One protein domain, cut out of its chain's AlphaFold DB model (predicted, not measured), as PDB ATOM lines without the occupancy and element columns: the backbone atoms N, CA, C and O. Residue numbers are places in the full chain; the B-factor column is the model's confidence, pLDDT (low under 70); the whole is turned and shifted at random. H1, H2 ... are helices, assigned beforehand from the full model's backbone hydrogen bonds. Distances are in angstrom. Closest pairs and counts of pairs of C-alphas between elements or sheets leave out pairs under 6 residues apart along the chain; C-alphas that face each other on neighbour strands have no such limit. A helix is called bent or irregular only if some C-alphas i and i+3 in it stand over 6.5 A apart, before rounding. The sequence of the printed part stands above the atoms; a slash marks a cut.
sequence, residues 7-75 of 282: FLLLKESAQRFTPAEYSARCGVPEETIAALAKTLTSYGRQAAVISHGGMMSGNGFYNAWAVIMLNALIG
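This is residues 7 to 75 of the 282 residues of the protein "Tetrathionate reductase subunit A" of Morganella morganii (UniProt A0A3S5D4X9). The two longest helices, H4 and H3, make an open V: they come near each other at their last residues and spread toward their first ones, where the short helix H2 meets the beginning of H3 as a corner. The first helix, H1, lies off to one side of this V, apart from the other three helices, and the long link of residues 43 to 59 runs back from the V's closed end to the beginning of H4. The printed part has 69 residues, with four named helices in the order H1, H2, H3, H4 and no named strand, and its class is all helix. It is only just compact, close to loose, with a radius of gyration of the C-alphas of 12.7 A, and the C-alphas span 29 by 27 by 27 A along their three main axes.

H4, residues 60 to 74, is the longest helix by residues and touches no other helix. It is close to but not clearly touching H3, residues 30 to 42; their closest C-alphas, those of Ile 74 and Thr 41, are 7.2 A apart. The two run the same way at a steep tilt of 49 degrees. H3 touches H2, residues 19 to 26, with its residues 30 to 33 alone. The closest C-alphas of that pair, those of Glu 30 and Ser 23, are 5.5 A apart, and the two lines are about perpendicular at 78 degrees. H2 and H4 are apart. H1, residues 7 to 14, is apart from H2, H3 and H4. In H1, H2 and H3 every O i to N i+4 pair is within hydrogen-bond range; in H4 it is 10 of 11.

H4 runs 21.9 A from C-alpha 60 at (-61.360, 174.173, 46.085) to C-alpha 74 at (-65.460, 152.706, 47.691). H3 measures 18.1 A from Glu 30 to Ser 42, whose C-alpha is at (-75.083, 150.651, 50.228). H2, from Pro 19 to Cys 26, and H1, from Phe 7 to Ala 14, have 8 residues each; C-alpha 7 is at (-54.505, 155.458, 55.632). No helix is bent or irregular.

The two C-alphas farthest apart, those of Ser 42 and Gly 58, are 32.6 A from each other, while those of Phe 7 and Gly 75, the first and last printed, are 14.4 A apart. The printed part has no cut. The links from H1 to H2 and from H2 to H3 are tight, with 4 and 3 residues; the link from H3 to H4 is long, with 17. The mean pLDDT of the printed part is 92.1, and no printed residue is under 70.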
ATOM      1  N   PHE A   7     -53.107 155.751  55.322       94.19
ATOM      2  CA  PHE A   7     -54.505 155.458  55.632       94.19
ATOM      3  C   PHE A   7     -54.880 155.822  57.075       94.19
ATOM      4  O   PHE A   7     -55.963 156.351  57.316       94.19
ATOM      5  N   LEU A   8     -53.976 155.595  58.033       95.38
ATOM      6  CA  LEU A   8     -54.194 156.018  59.415       95.38
ATOM      7  C   LEU A   8     -54.250 157.548  59.520       95.38
ATOM      8  O   LEU A   8     -55.150 158.069  60.169       95.38
ATOM      9  N   LEU A   9     -53.363 158.262  58.819       95.31
ATOM     10  CA  LEU A   9     -53.390 159.730  58.766       95.31
ATOM     11  C   LEU A   9     -54.688 160.266  58.138       95.31
ATOM     12  O   LEU A   9     -55.255 161.237  58.638       95.31
ATOM     13  N   LEU A  10     -55.194 159.617  57.083       94.00
ATOM     14  CA  LEU A  10     -56.485 159.966  56.479       94.00
ATOM     15  C   LEU A  10     -57.636 159.782  57.477       94.00
ATOM     16  O   LEU A  10     -58.471 160.673  57.623       94.00
ATOM     17  N   LYS A  11     -57.662 158.645  58.183       95.00
ATOM     18  CA  LYS A  11     -58.674 158.355  59.203       95.00
ATOM     19  C   LYS A  11     -58.637 159.381  60.336       95.00
ATOM     20  O   LYS A  11     -59.680 159.924  60.684       95.00
ATOM     21  N   GLU A  12     -57.454 159.682  60.865       95.56
ATOM     22  CA  GLU A  12     -57.272 160.693  61.913       95.56
ATOM     23  C   GLU A  12     -57.735 162.081  61.449       95.56
ATOM     24  O   GLU A  12     -58.426 162.776  62.187       95.56
ATOM     25  N   SER A  13     -57.424 162.466  60.205       94.56
ATOM     26  CA  SER A  13     -57.884 163.737  59.635       94.56
ATOM     27  C   SER A  13     -59.405 163.783  59.485       94.56
ATOM     28  O   SER A  13     -60.011 164.812  59.778       94.56
ATOM     29  N   ALA A  14     -60.035 162.692  59.039       93.56
ATOM     30  CA  ALA A  14     -61.489 162.621  58.898       93.56
ATOM     31  C   ALA A  14     -62.193 162.663  60.265       93.56
ATOM     32  O   ALA A  14     -63.231 163.306  60.407       93.56
ATOM     33  N   GLN A  15     -61.593 162.038  61.281       95.38
ATOM     34  CA  GLN A  15     -62.095 161.990  62.658       95.38
ATOM     35  C   GLN A  15     -61.662 163.189  63.514       95.38
ATOM     36  O   GLN A  15     -61.877 163.186  64.724       95.38
ATOM     37  N   ARG A  16     -61.068 164.224  62.905       95.94
ATOM     38  CA  ARG A  16     -60.661 165.448  63.608       95.94
ATOM     39  C   ARG A  16     -61.836 166.157  64.290       95.94
ATOM     40  O   ARG A  16     -61.621 166.814  65.302       95.94
ATOM     41  N   PHE A  17     -63.032 166.043  63.718       96.56
ATOM     42  CA  PHE A  17     -64.273 166.574  64.269       96.56
ATOM     43  C   PHE A  17     -65.309 165.461  64.407       96.56
ATOM     44  O   PHE A  17     -65.316 164.486  63.648       96.56
ATOM     45  N   THR A  18     -66.196 165.626  65.376       96.75
ATOM     46  CA  THR A  18     -67.383 164.792  65.556       96.75
ATOM     47  C   THR A  18     -68.428 165.081  64.466       96.75
ATOM     48  O   THR A  18     -68.417 166.159  63.863       96.75
ATOM     49  N   PRO A  19     -69.368 164.153  64.204       94.88
ATOM     50  CA  PRO A  19     -70.485 164.406  63.290       94.88
ATOM     51  C   PRO A  19     -71.285 165.677  63.628       94.88
ATOM     52  O   PRO A  19     -71.590 166.449  62.721       94.88
ATOM     53  N   ALA A  20     -71.527 165.946  64.914       97.31
ATOM     54  CA  ALA A  20     -72.190 167.161  65.395       97.31
ATOM     55  C   ALA A  20     -71.429 168.444  65.029       97.31
ATOM     56  O   ALA A  20     -72.013 169.412  64.540       97.31
ATOM     57  N   GLU A  21     -70.105 168.448  65.197       97.75
ATOM     58  CA  GLU A  21     -69.267 169.588  64.815       97.75
ATOM     59  C   GLU A  21     -69.219 169.792  63.298       97.75
ATOM     60  O   GLU A  21     -69.204 170.935  62.835       97.75
ATOM     61  N   TYR A  22     -69.206 168.712  62.508       96.00
ATOM     62  CA  TYR A  22     -69.317 168.820  61.053       96.00
ATOM     63  C   TYR A  22     -70.671 169.399  60.639       96.00
ATOM     64  O   TYR A  22     -70.689 170.342  59.848       96.00
ATOM     65  N   SER A  23     -71.766 168.893  61.214       97.50
ATOM     66  CA  SER A  23     -73.134 169.385  61.001       97.50
ATOM     67  C   SER A  23     -73.241 170.888  61.263       97.50
ATOM     68  O   SER A  23     -73.663 171.646  60.388       97.50
ATOM     69  N   ALA A  24     -72.729 171.354  62.408       97.94
ATOM     70  CA  ALA A  24     -72.721 172.774  62.754       97.94
ATOM     71  C   ALA A  24     -71.913 173.640  61.766       97.94
ATOM     72  O   ALA A  24     -72.280 174.782  61.502       97.94
ATOM     73  N   ARG A  25     -70.815 173.113  61.203       95.69
ATOM     74  CA  ARG A  25     -69.943 173.849  60.268       95.69
ATOM     75  C   ARG A  25     -70.503 173.935  58.852       95.69
ATOM     76  O   ARG A  25     -70.306 174.956  58.200       95.69
ATOM     77  N   CYS A  26     -71.118 172.864  58.352       93.19
ATOM     78  CA  CYS A  26     -71.646 172.823  56.985       93.19
ATOM     79  C   CYS A  26     -73.136 173.177  56.893       93.19
ATOM     80  O   CYS A  26     -73.631 173.382  55.788       93.19
ATOM     81  N   GLY A  27     -73.842 173.246  58.027       96.75
ATOM     82  CA  GLY A  27     -75.278 173.515  58.084       96.75
ATOM     83  C   GLY A  27     -76.150 172.339  57.631       96.75
ATOM     84  O   GLY A  27     -77.322 172.543  57.326       96.75
ATOM     85  N   VAL A  28     -75.598 171.122  57.559       97.19
ATOM     86  CA  VAL A  28     -76.323 169.904  57.157       97.19
ATOM     87  C   VAL A  28     -76.596 169.044  58.396       97.19
ATOM     88  O   VAL A  28     -75.631 168.687  59.068       97.19
ATOM     89  N   PRO A  29     -77.854 168.654  58.690       98.06
ATOM     90  CA  PRO A  29     -78.180 167.851  59.870       98.06
ATOM     91  C   PRO A  29     -77.388 166.538  59.959       98.06
ATOM     92  O   PRO A  29     -77.152 165.875  58.947       98.06
ATOM     93  N   GLU A  30     -77.043 166.114  61.179       97.69
ATOM     94  CA  GLU A  30     -76.275 164.878  61.424       97.69
ATOM     95  C   GLU A  30     -76.939 163.641  60.814       97.69
ATOM     96  O   GLU A  30     -76.271 162.812  60.193       97.69
ATOM     97  N   GLU A  31     -78.266 163.548  60.938       97.62
ATOM     98  CA  GLU A  31     -79.057 162.470  60.347       97.62
ATOM     99  C   GLU A  31     -78.887 162.427  58.823       97.62
ATOM    100  O   GLU A  31     -78.686 161.355  58.253       97.62
ATOM    101  N   THR A  32     -78.884 163.587  58.160       98.06
ATOM    102  CA  THR A  32     -78.675 163.686  56.712       98.06
ATOM    103  C   THR A  32     -77.261 163.261  56.323       98.06
ATOM    104  O   THR A  32     -77.100 162.509  55.362       98.06
ATOM    105  N   ILE A  33     -76.236 163.675  57.075       96.31
ATOM    106  CA  ILE A  33     -74.844 163.257  56.831       96.31
ATOM    107  C   ILE A  33     -74.722 161.728  56.932       96.31
ATOM    108  O   ILE A  33     -74.177 161.084  56.029       96.31
ATOM    109  N   ALA A  34     -75.263 161.133  58.000       96.38
ATOM    110  CA  ALA A  34     -75.232 159.689  58.216       96.38
ATOM    111  C   ALA A  34     -76.033 158.926  57.148       96.38
ATOM    112  O   ALA A  34     -75.556 157.916  56.618       96.38
ATOM    113  N   ALA A  35     -77.219 159.425  56.787       97.75
ATOM    114  CA  ALA A  35     -78.056 158.847  55.743       97.75
ATOM    115  C   ALA A  35     -77.352 158.877  54.381       97.75
ATOM    116  O   ALA A  35     -77.316 157.854  53.701       97.75
ATOM    117  N   LEU A  36     -76.724 159.995  53.999       95.81
ATOM    118  CA  LEU A  36     -75.959 160.101  52.750       95.81
ATOM    119  C   LEU A  36     -74.780 159.125  52.718       95.81
ATOM    120  O   LEU A  36     -74.584 158.443  51.713       95.81
ATOM    121  N   ALA A  37     -74.030 159.006  53.819       94.69
ATOM    122  CA  ALA A  37     -72.922 158.056  53.915       94.69
ATOM    123  C   ALA A  37     -73.401 156.598  53.781       94.69
ATOM    124  O   ALA A  37     -72.802 155.806  53.046       94.69
ATOM    125  N   LYS A  38     -74.513 156.243  54.442       96.50
ATOM    126  CA  LYS A  38     -75.119 154.907  54.351       96.50
ATOM    127  C   LYS A  38     -75.646 154.621  52.946       96.50
ATOM    128  O   LYS A  38     -75.365 153.560  52.400       96.50
ATOM    129  N   THR A  39     -76.354 155.571  52.342       95.88
ATOM    130  CA  THR A  39     -76.869 155.447  50.974       95.88
ATOM    131  C   THR A  39     -75.722 155.257  49.990       95.88
ATOM    132  O   THR A  39     -75.717 154.263  49.268       95.88
ATOM    133  N   LEU A  40     -74.697 156.119  50.028       94.38
ATOM    134  CA  LEU A  40     -73.522 156.022  49.156       94.38
ATOM    135  C   LEU A  40     -72.851 154.644  49.253       94.38
ATOM    136  O   LEU A  40     -72.553 154.023  48.235       94.38
ATOM    137  N   THR A  41     -72.640 154.150  50.473       94.75
ATOM    138  CA  THR A  41     -71.948 152.873  50.704       94.75
ATOM    139  C   THR A  41     -72.820 151.648  50.425       94.75
ATOM    140  O   THR A  41     -72.281 150.609  50.044       94.75
ATOM    141  N   SER A  42     -74.153 151.756  50.521       96.06
ATOM    142  CA  SER A  42     -75.083 150.651  50.228       96.06
ATOM    143  C   SER A  42     -75.050 150.188  48.768       96.06
ATOM    144  O   SER A  42     -75.260 149.009  48.494       96.06
ATOM    145  N   TYR A  43     -74.708 151.086  47.838       93.06
ATOM    146  CA  TYR A  43     -74.529 150.769  46.417       93.06
ATOM    147  C   TYR A  43     -73.115 150.254  46.085       93.06
ATOM    148  O   TYR A  43     -72.821 149.921  44.933       93.06
ATOM    149  N   GLY A  44     -72.215 150.177  47.074       89.12
ATOM    150  CA  GLY A  44     -70.846 149.695  46.905       89.12
ATOM    151  C   GLY A  44     -70.108 150.411  45.769       89.12
ATOM    152  O   GLY A  44     -69.982 151.630  45.750       89.12
ATOM    153  N   ARG A  45     -69.627 149.639  44.788       92.62
ATOM    154  CA  ARG A  45     -68.853 150.150  43.640       92.62
ATOM    155  C   ARG A  45     -69.707 150.782  42.530       92.62
ATOM    156  O   ARG A  45     -69.142 151.250  41.547       92.62
ATOM    157  N   GLN A  46     -71.034 150.775  42.668       92.38
ATOM    158  CA  GLN A  46     -71.985 151.341  41.698       92.38
ATOM    159  C   GLN A  46     -72.493 152.735  42.100       92.38
ATOM    160  O   GLN A  46     -73.424 153.256  41.493       92.38
ATOM    161  N   ALA A  47     -71.909 153.329  43.141       92.50
ATOM    162  CA  ALA A  47     -72.137 154.722  43.497       92.50
ATOM    163  C   ALA A  47     -71.043 155.601  42.890       92.50
ATOM    164  O   ALA A  47     -69.943 155.115  42.645       92.50
ATOM    165  N   ALA A  48     -71.305 156.893  42.700       90.81
ATOM    166  CA  ALA A  48     -70.322 157.868  42.239       90.81
ATOM    167  C   ALA A  48     -70.568 159.230  42.891       90.81
ATOM    168  O   ALA A  48     -71.712 159.654  43.037       90.81
ATOM    169  N   VAL A  49     -69.488 159.929  43.244       89.94
ATOM    170  CA  VAL A  49     -69.543 161.330  43.685       89.94
ATOM    171  C   VAL A  49     -68.758 162.177  42.691       89.94
ATOM    172  O   VAL A  49     -67.634 161.832  42.332       89.94
ATOM    173  N   ILE A  50     -69.340 163.277  42.223       85.81
ATOM    174  CA  ILE A  50     -68.743 164.132  41.192       85.81
ATOM    175  C   ILE A  50     -68.426 165.495  41.805       85.81
ATOM    176  O   ILE A  50     -69.228 166.047  42.556       85.81
ATOM    177  N   SER A  51     -67.259 166.044  41.479       83.00
ATOM    178  CA  SER A  51     -66.873 167.409  41.832       83.00
ATOM    179  C   SER A  51     -67.040 168.331  40.617       83.00
ATOM    180  O   SER A  51     -66.507 168.062  39.544       83.00
ATOM    181  N   HIS A  52     -67.798 169.421  40.773       74.25
ATOM    182  CA  HIS A  52     -67.864 170.504  39.782       74.25
ATOM    183  C   HIS A  52     -68.142 171.846  40.474       74.25
ATOM    184  O   HIS A  52     -67.222 172.627  40.719       74.25
ATOM    185  N   GLY A  53     -69.397 172.087  40.869       70.88
ATOM    186  CA  GLY A  53     -69.802 173.287  41.609       70.88
ATOM    187  C   GLY A  53     -69.188 173.354  43.012       70.88
ATOM    188  O   GLY A  53     -68.927 172.325  43.633       70.88
ATOM    189  N   GLY A  54     -68.921 174.566  43.510       71.94
ATOM    190  CA  GLY A  54     -68.340 174.801  44.844       71.94
ATOM    191  C   GLY A  54     -66.825 174.570  44.957       71.94
ATOM    192  O   GLY A  54     -66.228 174.869  45.993       71.94
ATOM    193  N   MET A  55     -66.183 174.090  43.886       81.56
ATOM    194  CA  MET A  55     -64.742 173.808  43.844       81.56
ATOM    195  C   MET A  55     -63.909 174.973  43.290       81.56
ATOM    196  O   MET A  55     -62.689 174.943  43.374       81.56
ATOM    197  N   MET A  56     -64.540 176.020  42.751       80.38
ATOM    198  CA  MET A  56     -63.861 177.219  42.235       80.38
ATOM    199  C   MET A  56     -63.691 178.267  43.344       80.38
ATOM    200  O   MET A  56     -64.188 179.385  43.256       80.38
ATOM    201  N   SER A  57     -63.040 177.867  44.437       83.38
ATOM    202  CA  SER A  57     -62.754 178.709  45.605       83.38
ATOM    203  C   SER A  57     -61.323 178.475  46.097       83.38
ATOM    204  O   SER A  57     -60.669 177.521  45.677       83.38
ATOM    205  N   GLY A  58     -60.826 179.312  47.016       83.75
ATOM    206  CA  GLY A  58     -59.462 179.181  47.554       83.75
ATOM    207  C   GLY A  58     -59.161 177.811  48.185       83.75
ATOM    208  O   GLY A  58     -58.042 177.319  48.083       83.75
ATOM    209  N   ASN A  59     -60.176 177.146  48.751       87.25
ATOM    210  CA  ASN A  59     -60.061 175.795  49.324       87.25
ATOM    211  C   ASN A  59     -60.524 174.687  48.361       87.25
ATOM    212  O   ASN A  59     -60.630 173.520  48.741       87.25
ATOM    213  N   GLY A  60     -60.787 175.041  47.104       88.19
ATOM    214  CA  GLY A  60     -61.360 174.173  46.085       88.19
ATOM    215  C   GLY A  60     -60.577 172.891  45.832       88.19
ATOM    216  O   GLY A  60     -61.171 171.829  45.657       88.19
ATOM    217  N   PHE A  61     -59.244 172.967  45.895       86.88
ATOM    218  CA  PHE A  61     -58.380 171.795  45.773       86.88
ATOM    219  C   PHE A  61     -58.680 170.752  46.855       86.88
ATOM    220  O   PHE A  61     -58.886 169.583  46.536       86.88
ATOM    221  N   TYR A  62     -58.746 171.170  48.122       89.50
ATOM    222  CA  TYR A  62     -59.007 170.262  49.240       89.50
ATOM    223  C   TYR A  62     -60.418 169.680  49.178       89.50
ATOM    224  O   TYR A  62     -60.595 168.488  49.422       89.50
ATOM    225  N   ASN A  63     -61.404 170.489  48.778       90.31
ATOM    226  CA  ASN A  63     -62.780 170.031  48.595       90.31
ATOM    227  C   ASN A  63     -62.876 168.976  47.481       90.31
ATOM    228  O   ASN A  63     -63.443 167.901  47.686       90.31
ATOM    229  N   ALA A  64     -62.274 169.244  46.318       89.75
ATOM    230  CA  ALA A  64     -62.255 168.305  45.200       89.75
ATOM    231  C   ALA A  64     -61.490 167.026  45.565       89.75
ATOM    232  O   ALA A  64     -61.949 165.927  45.257       89.75
ATOM    233  N   TRP A  65     -60.363 167.159  46.267       89.75
ATOM    234  CA  TRP A  65     -59.584 166.022  46.743       89.75
ATOM    235  C   TRP A  65     -60.401 165.146  47.698       89.75
ATOM    236  O   TRP A  65     -60.490 163.942  47.474       89.75
ATOM    237  N   ALA A  66     -61.078 165.736  48.688       90.94
ATOM    238  CA  ALA A  66     -61.937 165.005  49.619       90.94
ATOM    239  C   ALA A  66     -63.067 164.244  48.900       90.94
ATOM    240  O   ALA A  66     -63.288 163.066  49.180       90.94
ATOM    241  N   VAL A  67     -63.730 164.877  47.925       90.62
ATOM    242  CA  VAL A  67     -64.786 164.239  47.118       90.62
ATOM    243  C   VAL A  67     -64.243 163.067  46.298       90.62
ATOM    244  O   VAL A  67     -64.821 161.981  46.313       90.62
ATOM    245  N   ILE A  68     -63.113 163.246  45.609       90.19
ATOM    246  CA  ILE A  68     -62.507 162.173  44.809       90.19
ATOM    247  C   ILE A  68     -61.982 161.036  45.699       90.19
ATOM    248  O   ILE A  68     -62.049 159.874  45.297       90.19
ATOM    249  N   MET A  69     -61.539 161.321  46.928       92.81
ATOM    250  CA  MET A  69     -61.151 160.273  47.879       92.81
ATOM    251  C   MET A  69     -62.315 159.359  48.265       92.81
ATOM    252  O   MET A  69     -62.082 158.169  48.452       92.81
ATOM    253  N   LEU A  70     -63.564 159.841  48.299       93.25
ATOM    254  CA  LEU A  70     -64.724 158.969  48.540       93.25
ATOM    255  C   LEU A  70     -64.846 157.880  47.468       93.25
ATOM    256  O   LEU A  70     -65.028 156.713  47.802       93.25
ATOM    257  N   ASN A  71     -64.663 158.246  46.197       93.06
ATOM    258  CA  ASN A  71     -64.649 157.305  45.072       93.06
ATOM    259  C   ASN A  71     -63.511 156.279  45.199       93.06
ATOM    260  O   ASN A  71     -63.714 155.073  45.037       93.06
ATOM    261  N   ALA A  72     -62.311 156.742  45.564       92.19
ATOM    262  CA  ALA A  72     -61.175 155.857  45.803       92.19
ATOM    263  C   ALA A  72     -61.440 154.869  46.959       92.19
ATOM    264  O   ALA A  72     -61.113 153.690  46.832       92.19
ATOM    265  N   LEU A  73     -62.080 155.320  48.045       93.62
ATOM    266  CA  LEU A  73     -62.405 154.496  49.216       93.62
ATOM    267  C   LEU A  73     -63.447 153.412  48.917       93.62
ATOM    268  O   LEU A  73     -63.298 152.286  49.389       93.62
ATOM    269  N   ILE A  74     -64.473 153.716  48.116       93.69
ATOM    270  CA  ILE A  74     -65.460 152.706  47.691       93.69
ATOM    271  C   ILE A  74     -64.953 151.839  46.527       93.69
ATOM    272  O   ILE A  74     -65.569 150.826  46.198       93.69
ATOM    273  N   GLY A  75     -63.816 152.201  45.920       93.00
ATOM    274  CA  GLY A  75     -63.158 151.431  44.865       93.00
ATOM    275  C   GLY A  75     -63.948 151.390  43.557       93.00
ATOM    276  O   GLY A  75     -63.958 150.358  42.890       93.00
TER     277      GLY A  75